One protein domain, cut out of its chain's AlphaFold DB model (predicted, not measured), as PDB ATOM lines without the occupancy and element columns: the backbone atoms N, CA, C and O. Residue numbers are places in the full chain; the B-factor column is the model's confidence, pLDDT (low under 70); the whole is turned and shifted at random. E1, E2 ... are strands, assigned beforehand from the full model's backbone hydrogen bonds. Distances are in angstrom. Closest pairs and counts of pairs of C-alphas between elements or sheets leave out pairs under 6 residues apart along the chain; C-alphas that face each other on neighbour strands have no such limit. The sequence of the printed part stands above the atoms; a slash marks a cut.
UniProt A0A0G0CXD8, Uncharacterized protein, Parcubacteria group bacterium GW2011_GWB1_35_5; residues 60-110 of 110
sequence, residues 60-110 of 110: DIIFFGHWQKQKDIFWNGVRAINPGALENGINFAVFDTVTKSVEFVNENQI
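AT A GLANCE: This is residues 60 to 110 of the 110 residues of an uncharacterized protein of Parcubacteria group bacterium GW2011_GWB1_35_5 (UniProt A0A0G0CXD8). A three-stranded sheet, E1, E3 and E2, loosely faces the two-stranded hairpin of E4 and E5. The two narrow sheets are joined at one end by residues 83 to 89 and open apart toward the other end, as a V. The printed part has 51 residues, with no named helix and five named strands, E1 to E5 in order; the larger sheet has the order E1, E3, E2 and is mixed, and the smaller, E4 and E5, is antiparallel. The class is all strand, though just 24 of the 51 residues are in named strands. The whole is compact, with a radius of gyration of the C-alphas of 11.1 A, and flat, spanning 31 by 24 by 10 A.

IN THESE COORDINATES: In the larger sheet, E3 is residues 78 to 82, 13.2 A long, E2 is residues 71 to 75, 12.0 A, and E1 is residues 61 to 63, beginning at C-alpha 61 (35.859, -25.760, 7.449). E4, the longest, is residues 90 to 95, 15.4 A. E5, residues 102 to 106, is 13.2 A long and ends at C-alpha 106 (24.445, -27.335, -9.402).

HOW THE PARTS SIT: E3 is the inner strand. E1 is parallel to it at 24 degrees, with N 62 and O 79 at 2.8 A. E2 and E3 form an antiparallel hairpin at 159 degrees, with N 80 and O 73 at 2.8 A. The hairpin E4 and E5 is antiparallel at 154 degrees, with N 94 and O 103 at 2.8 A. Between E3 and E4 the closest C-alphas, of Ile 81 and Ala 93, are 7.7 A apart. E3 and E5 are only just apart, at 8.4 A.

THE WHOLE: The farthest C-alphas, of Asn 76 and Ile 110, are 35.2 A apart. The printed part has no cut and no long link. Mean pLDDT of the printed part is 78.8; residues 88 to 91 and 107 to 110 are under 70.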
ATOM      1  N   ASP A  60      36.619 -26.040  11.627       76.25
ATOM      2  CA  ASP A  60      36.302 -27.306  10.959       76.25
ATOM      3  C   ASP A  60      36.366 -27.178   9.424       76.25
ATOM      4  O   ASP A  60      36.751 -28.117   8.724       76.25
ATOM      5  N   ILE A  61      35.961 -26.020   8.888       82.88
ATOM      6  CA  ILE A  61      35.859 -25.760   7.449       82.88
ATOM      7  C   ILE A  61      35.995 -24.261   7.142       82.88
ATOM      8  O   ILE A  61      35.581 -23.411   7.931       82.88
ATOM      9  N   ILE A  62      36.552 -23.933   5.978       87.00
ATOM     10  CA  ILE A  62      36.650 -22.573   5.438       87.00
ATOM     11  C   ILE A  62      35.924 -22.528   4.098       87.00
ATOM     12  O   ILE A  62      36.214 -23.322   3.209       87.00
ATOM     13  N   PHE A  63      35.034 -21.557   3.919       85.88
ATOM     14  CA  PHE A  63      34.467 -21.244   2.609       85.88
ATOM     15  C   PHE A  63      35.166 -20.026   2.018       85.88
ATOM     16  O   PHE A  63      35.339 -19.015   2.700       85.88
ATOM     17  N   PHE A  64      35.569 -20.116   0.754       84.12
ATOM     18  CA  PHE A  64      36.222 -19.022   0.041       84.12
ATOM     19  C   PHE A  64      35.700 -18.898  -1.393       84.12
ATOM     20  O   PHE A  64      35.235 -19.868  -1.980       84.12
ATOM     21  N   GLY A  65      35.758 -17.685  -1.947       75.88
ATOM     22  CA  GLY A  65      35.278 -17.374  -3.298       75.88
ATOM     23  C   GLY A  65      36.389 -16.890  -4.233       75.88
ATOM     24  O   GLY A  65      37.564 -17.191  -4.035       75.88
ATOM     25  N   HIS A  66      36.012 -16.094  -5.236       77.31
ATOM     26  CA  HIS A  66      36.853 -15.502  -6.293       77.31
ATOM     27  C   HIS A  66      37.263 -16.436  -7.439       77.31
ATOM     28  O   HIS A  66      37.178 -16.019  -8.594       77.31
ATOM     29  N   TRP A  67      37.659 -17.689  -7.185       72.06
ATOM     30  CA  TRP A  67      37.864 -18.614  -8.307       72.06
ATOM     31  C   TRP A  67      36.524 -19.101  -8.851       72.06
ATOM     32  O   TRP A  67      35.707 -19.642  -8.116       72.06
ATOM     33  N   GLN A  68      36.346 -18.981 -10.165       78.12
ATOM     34  CA  GLN A  68      35.148 -19.397 -10.902       78.12
ATOM     35  C   GLN A  68      34.965 -20.926 -11.013       78.12
ATOM     36  O   GLN A  68      34.108 -21.394 -11.760       78.12
ATOM     37  N   LYS A  69      35.788 -21.718 -10.310       80.00
ATOM     38  CA  LYS A  69      35.805 -23.185 -10.362       80.00
ATOM     39  C   LYS A  69      35.645 -23.776  -8.966       80.00
ATOM     40  O   LYS A  69      36.258 -23.276  -8.021       80.00
ATOM     41  N   GLN A  70      34.895 -24.875  -8.881       84.44
ATOM     42  CA  GLN A  70      34.805 -25.690  -7.671       84.44
ATOM     43  C   GLN A  70      36.180 -26.173  -7.235       84.44
ATOM     44  O   GLN A  70      37.002 -26.604  -8.052       84.44
ATOM     45  N   LYS A  71      36.416 -26.115  -5.927       86.12
ATOM     46  CA  LYS A  71      37.639 -26.638  -5.336       86.12
ATOM     47  C   LYS A  71      37.373 -27.142  -3.928       86.12
ATOM     48  O   LYS A  71      36.784 -26.432  -3.123       86.12
ATOM     49  N   ASP A  72      37.876 -28.331  -3.639       87.44
ATOM     50  CA  ASP A  72      37.957 -28.891  -2.294       87.44
ATOM     51  C   ASP A  72      39.430 -29.174  -2.009       87.44
ATOM     52  O   ASP A  72      40.076 -29.931  -2.738       87.44
ATOM     53  N   ILE A  73      39.993 -28.475  -1.027       87.31
ATOM     54  CA  ILE A  73      41.396 -28.620  -0.641       87.31
ATOM     55  C   ILE A  73      41.518 -28.765   0.866       87.31
ATOM     56  O   ILE A  73      40.771 -28.168   1.636       87.31
ATOM     57  N   PHE A  74      42.530 -29.511   1.290       82.94
ATOM     58  CA  PHE A  74      42.926 -29.588   2.686       82.94
ATOM     59  C   PHE A  74      44.176 -28.733   2.883       82.94
ATOM     60  O   PHE A  74      45.200 -28.980   2.241       82.94
ATOM     61  N   TRP A  75      44.100 -27.705   3.726       74.69
ATOM     62  CA  TRP A  75      45.211 -26.785   3.954       74.69
ATOM     63  C   TRP A  75      45.379 -26.485   5.441       74.69
ATOM     64  O   TRP A  75      44.425 -26.124   6.122       74.69
ATOM     65  N   ASN A  76      46.601 -26.674   5.949       74.31
ATOM     66  CA  ASN A  76      46.955 -26.496   7.362       74.31
ATOM     67  C   ASN A  76      45.996 -27.193   8.348       74.31
ATOM     68  O   ASN A  76      45.667 -26.652   9.396       74.31
ATOM     69  N   GLY A  77      45.535 -28.402   8.019       75.62
ATOM     70  CA  GLY A  77      44.635 -29.164   8.894       75.62
ATOM     71  C   GLY A  77      43.158 -28.771   8.802       75.62
ATOM     72  O   GLY A  77      42.339 -29.399   9.464       75.62
ATOM     73  N   VAL A  78      42.810 -27.786   7.968       82.88
ATOM     74  CA  VAL A  78      41.438 -27.306   7.772       82.88
ATOM     75  C   VAL A  78      40.981 -27.609   6.347       82.88
ATOM     76  O   VAL A  78      41.724 -27.424   5.378       82.88
ATOM     77  N   ARG A  79      39.737 -28.073   6.197       85.50
ATOM     78  CA  ARG A  79      39.116 -28.254   4.881       85.50
ATOM     79  C   ARG A  79      38.684 -26.895   4.340       85.50
ATOM     80  O   ARG A  79      37.957 -26.172   5.012       85.50
ATOM     81  N   ALA A  80      39.110 -26.531   3.141       88.19
ATOM     82  CA  ALA A  80      38.730 -25.286   2.492       88.19
ATOM     83  C   ALA A  80      37.977 -25.575   1.188       88.19
ATOM     84  O   ALA A  80      38.471 -26.292   0.316       88.19
ATOM     85  N   ILE A  81      36.795 -24.979   1.048       89.00
ATOM     86  CA  ILE A  81      35.864 -25.196  -0.056       89.00
ATOM     87  C   ILE A  81      35.640 -23.901  -0.827       89.00
ATOM     88  O   ILE A  81      35.301 -22.868  -0.246       89.00
ATOM     89  N   ASN A  82      35.746 -23.991  -2.150       88.94
ATOM     90  CA  ASN A  82      35.200 -23.006  -3.067       88.94
ATOM     91  C   ASN A  82      33.993 -23.604  -3.803       88.94
ATOM     92  O   ASN A  82      34.180 -24.565  -4.559       88.94
ATOM     93  N   PRO A  83      32.778 -23.059  -3.607       86.00
ATOM     94  CA  PRO A  83      31.572 -23.535  -4.281       86.00
ATOM     95  C   PRO A  83      31.559 -23.258  -5.793       86.00
ATOM     96  O   PRO A  83      30.809 -23.916  -6.504       86.00
ATOM     97  N   GLY A  84      32.402 -22.349  -6.292       84.31
ATOM     98  CA  GLY A  84      32.415 -21.876  -7.675       84.31
ATOM     99  C   GLY A  84      31.689 -20.540  -7.850       84.31
ATOM    100  O   GLY A  84      31.495 -19.796  -6.888       84.31
ATOM    101  N   ALA A  85      31.349 -20.199  -9.095       79.75
ATOM    102  CA  ALA A  85      30.704 -18.934  -9.435       79.75
ATOM    103  C   ALA A  85      29.293 -19.145  -9.986       79.75
ATOM    104  O   ALA A  85      29.101 -19.978 -10.874       79.75
ATOM    105  N   LEU A  86      28.375 -18.280  -9.528       74.62
ATOM    106  CA  LEU A  86      26.955 -18.276  -9.901       74.62
ATOM    107  C   LEU A  86      26.719 -18.324 -11.420       74.62
ATOM    108  O   LEU A  86      25.856 -19.039 -11.919       74.62
ATOM    109  N   GLU A  87      27.542 -17.581 -12.158       70.94
ATOM    110  CA  GLU A  87      27.472 -17.444 -13.615       70.94
ATOM    111  C   GLU A  87      27.774 -18.734 -14.400       70.94
ATOM    112  O   GLU A  87      27.396 -18.836 -15.563       70.94
ATOM    113  N   ASN A  88      28.421 -19.727 -13.779       66.88
ATOM    114  CA  ASN A  88      28.815 -20.981 -14.431       66.88
ATOM    115  C   ASN A  88      27.853 -22.149 -14.139       66.88
ATOM    116  O   ASN A  88      28.178 -23.293 -14.461       66.88
ATOM    117  N   GLY A  89      26.692 -21.891 -13.521       62.47
ATOM    118  CA  GLY A  89      25.713 -22.923 -13.140       62.47
ATOM    119  C   GLY A  89      26.172 -23.838 -11.994       62.47
ATOM    120  O   GLY A  89      25.591 -24.904 -11.776       62.47
ATOM    121  N   ILE A  90      27.220 -23.426 -11.276       62.75
ATOM    122  CA  ILE A  90      27.914 -24.148 -10.210       62.75
ATOM    123  C   ILE A  90      27.907 -23.310  -8.921       62.75
ATOM    124  O   ILE A  90      28.734 -22.407  -8.755       62.75
ATOM    125  N   ASN A  91      26.925 -23.544  -8.044       68.81
ATOM    126  CA  ASN A  91      26.393 -22.405  -7.291       68.81
ATOM    127  C   ASN A  91      26.313 -22.593  -5.777       68.81
ATOM    128  O   ASN A  91      26.268 -21.590  -5.064       68.81
ATOM    129  N   PHE A  92      26.354 -23.821  -5.254       81.75
ATOM    130  CA  PHE A  92      26.255 -24.021  -3.809       81.75
ATOM    131  C   PHE A  92      27.124 -25.175  -3.320       81.75
ATOM    132  O   PHE A  92      27.263 -26.205  -3.976       81.75
ATOM    133  N   ALA A  93      27.689 -24.994  -2.129       85.75
ATOM    134  CA  ALA A  93      28.274 -26.064  -1.341       85.75
ATOM    135  C   ALA A  93      27.469 -26.181  -0.047       85.75
ATOM    136  O   ALA A  93      27.317 -25.203   0.688       85.75
ATOM    137  N   VAL A  94      26.949 -27.372   0.218       85.00
ATOM    138  CA  VAL A  94      26.246 -27.714   1.450       85.00
ATOM    139  C   VAL A  94      27.226 -28.464   2.333       85.00
ATOM    140  O   VAL A  94      27.818 -29.450   1.907       85.00
ATOM    141  N   PHE A  95      27.415 -27.989   3.560       85.06
ATOM    142  CA  PHE A  95      28.226 -28.681   4.555       85.06
ATOM    143  C   PHE A  95      27.329 -29.306   5.609       85.06
ATOM    144  O   PHE A  95      26.627 -28.600   6.336       85.06
ATOM    145  N   ASP A  96      27.379 -30.629   5.702       84.25
ATOM    146  CA  ASP A  96      26.713 -31.362   6.766       84.25
ATOM    147  C   ASP A  96      27.585 -31.313   8.024       84.25
ATOM    148  O   ASP A  96      28.664 -31.902   8.102       84.25
ATOM    149  N   THR A  97      27.098 -30.611   9.044       80.94
ATOM    150  CA  THR A  97      27.812 -30.431  10.310       80.94
ATOM    151  C   THR A  97      27.969 -31.716  11.123       80.94
ATOM    152  O   THR A  97      28.859 -31.770  11.974       80.94
ATOM    153  N   VAL A  98      27.119 -32.725  10.892       82.62
ATOM    154  CA  VAL A  98      27.123 -34.010  11.607       82.62
ATOM    155  C   VAL A  98      28.116 -34.969  10.964       82.62
ATOM    156  O   VAL A  98      28.987 -35.501  11.649       82.62
ATOM    157  N   THR A  99      28.026 -35.161   9.645       87.06
ATOM    158  CA  THR A  99      28.925 -36.071   8.910       87.06
ATOM    159  C   THR A  99      30.241 -35.415   8.492       87.06
ATOM    160  O   THR A  99      31.153 -36.105   8.039       87.06
ATOM    161  N   LYS A 100      30.351 -34.087   8.635       81.75
ATOM    162  CA  LYS A 100      31.469 -33.254   8.154       81.75
ATOM    163  C   LYS A 100      31.712 -33.394   6.642       81.75
ATOM    164  O   LYS A 100      32.802 -33.095   6.142       81.75
ATOM    165  N   SER A 101      30.699 -33.849   5.904       85.62
ATOM    166  CA  SER A 101      30.736 -34.002   4.453       85.62
ATOM    167  C   SER A 101      30.344 -32.700   3.748       85.62
ATOM    168  O   SER A 101      29.717 -31.817   4.335       85.62
ATOM    169  N   VAL A 102      30.784 -32.558   2.497       85.50
ATOM    170  CA  VAL A 102      30.462 -31.409   1.643       85.50
ATOM    171  C   VAL A 102      29.852 -31.954   0.365       85.50
ATOM    172  O   VAL A 102      30.451 -32.822  -0.270       85.50
ATOM    173  N   GLU A 103      28.691 -31.433   0.001       86.06
ATOM    174  CA  GLU A 103      27.996 -31.736  -1.245       86.06
ATOM    175  C   GLU A 103      27.913 -30.474  -2.101       86.06
ATOM    176  O   GLU A 103      27.618 -29.386  -1.603       86.06
ATOM    177  N   PHE A 104      28.196 -30.610  -3.392       84.50
ATOM    178  CA  PHE A 104      28.083 -29.512  -4.341       84.50
ATOM    179  C   PHE A 104      26.757 -29.611  -5.087       84.50
ATOM    180  O   PHE A 104      26.467 -30.640  -5.694       84.50
ATOM    181  N   VAL A 105      25.980 -28.530  -5.073       80.69
ATOM    182  CA  VAL A 105      24.687 -28.446  -5.757       80.69
ATOM    183  C   VAL A 105      24.828 -27.534  -6.973       80.69
ATOM    184  O   VAL A 105      25.242 -26.374  -6.861       80.69
ATOM    185  N   ASN A 106      24.482 -28.072  -8.143       77.94
ATOM    186  CA  ASN A 106      24.445 -27.335  -9.402       77.94
ATOM    187  C   ASN A 106      23.016 -26.892  -9.707       77.94
ATOM    188  O   ASN A 106      22.075 -27.672  -9.577       77.94
ATOM    189  N   GLU A 107      22.864 -25.653 -10.170       61.84
ATOM    190  CA  GLU A 107      21.554 -25.060 -10.475       61.84
ATOM    191  C   GLU A 107      20.842 -25.798 -11.628       61.84
ATOM    192  O   GLU A 107      19.621 -25.828 -11.686       61.84
ATOM    193  N   ASN A 108      21.597 -26.497 -12.485       59.25
ATOM    194  CA  ASN A 108      21.071 -27.280 -13.611       59.25
ATOM    195  C   ASN A 108      20.519 -28.678 -13.235       59.25
ATOM    196  O   ASN A 108      20.229 -29.464 -14.136       59.25
ATOM    197  N   GLN A 109      20.438 -29.036 -11.949       51.28
ATOM    198  CA  GLN A 109      19.941 -30.345 -11.486       51.28
ATOM    199  C   GLN A 109      18.596 -30.286 -10.734       51.28
ATOM    200  O   GLN A 109      18.192 -31.303 -10.166       51.28
ATOM    201  N   ILE A 110      17.905 -29.140 -10.744       48.19
ATOM    202  CA  ILE A 110      16.571 -28.959 -10.139       48.19
ATOM    203  C   ILE A 110      15.524 -28.727 -11.228       48.19
ATOM    204  O   ILE A 110      15.791 -27.906 -12.133       48.19
TER     205      ILE A 110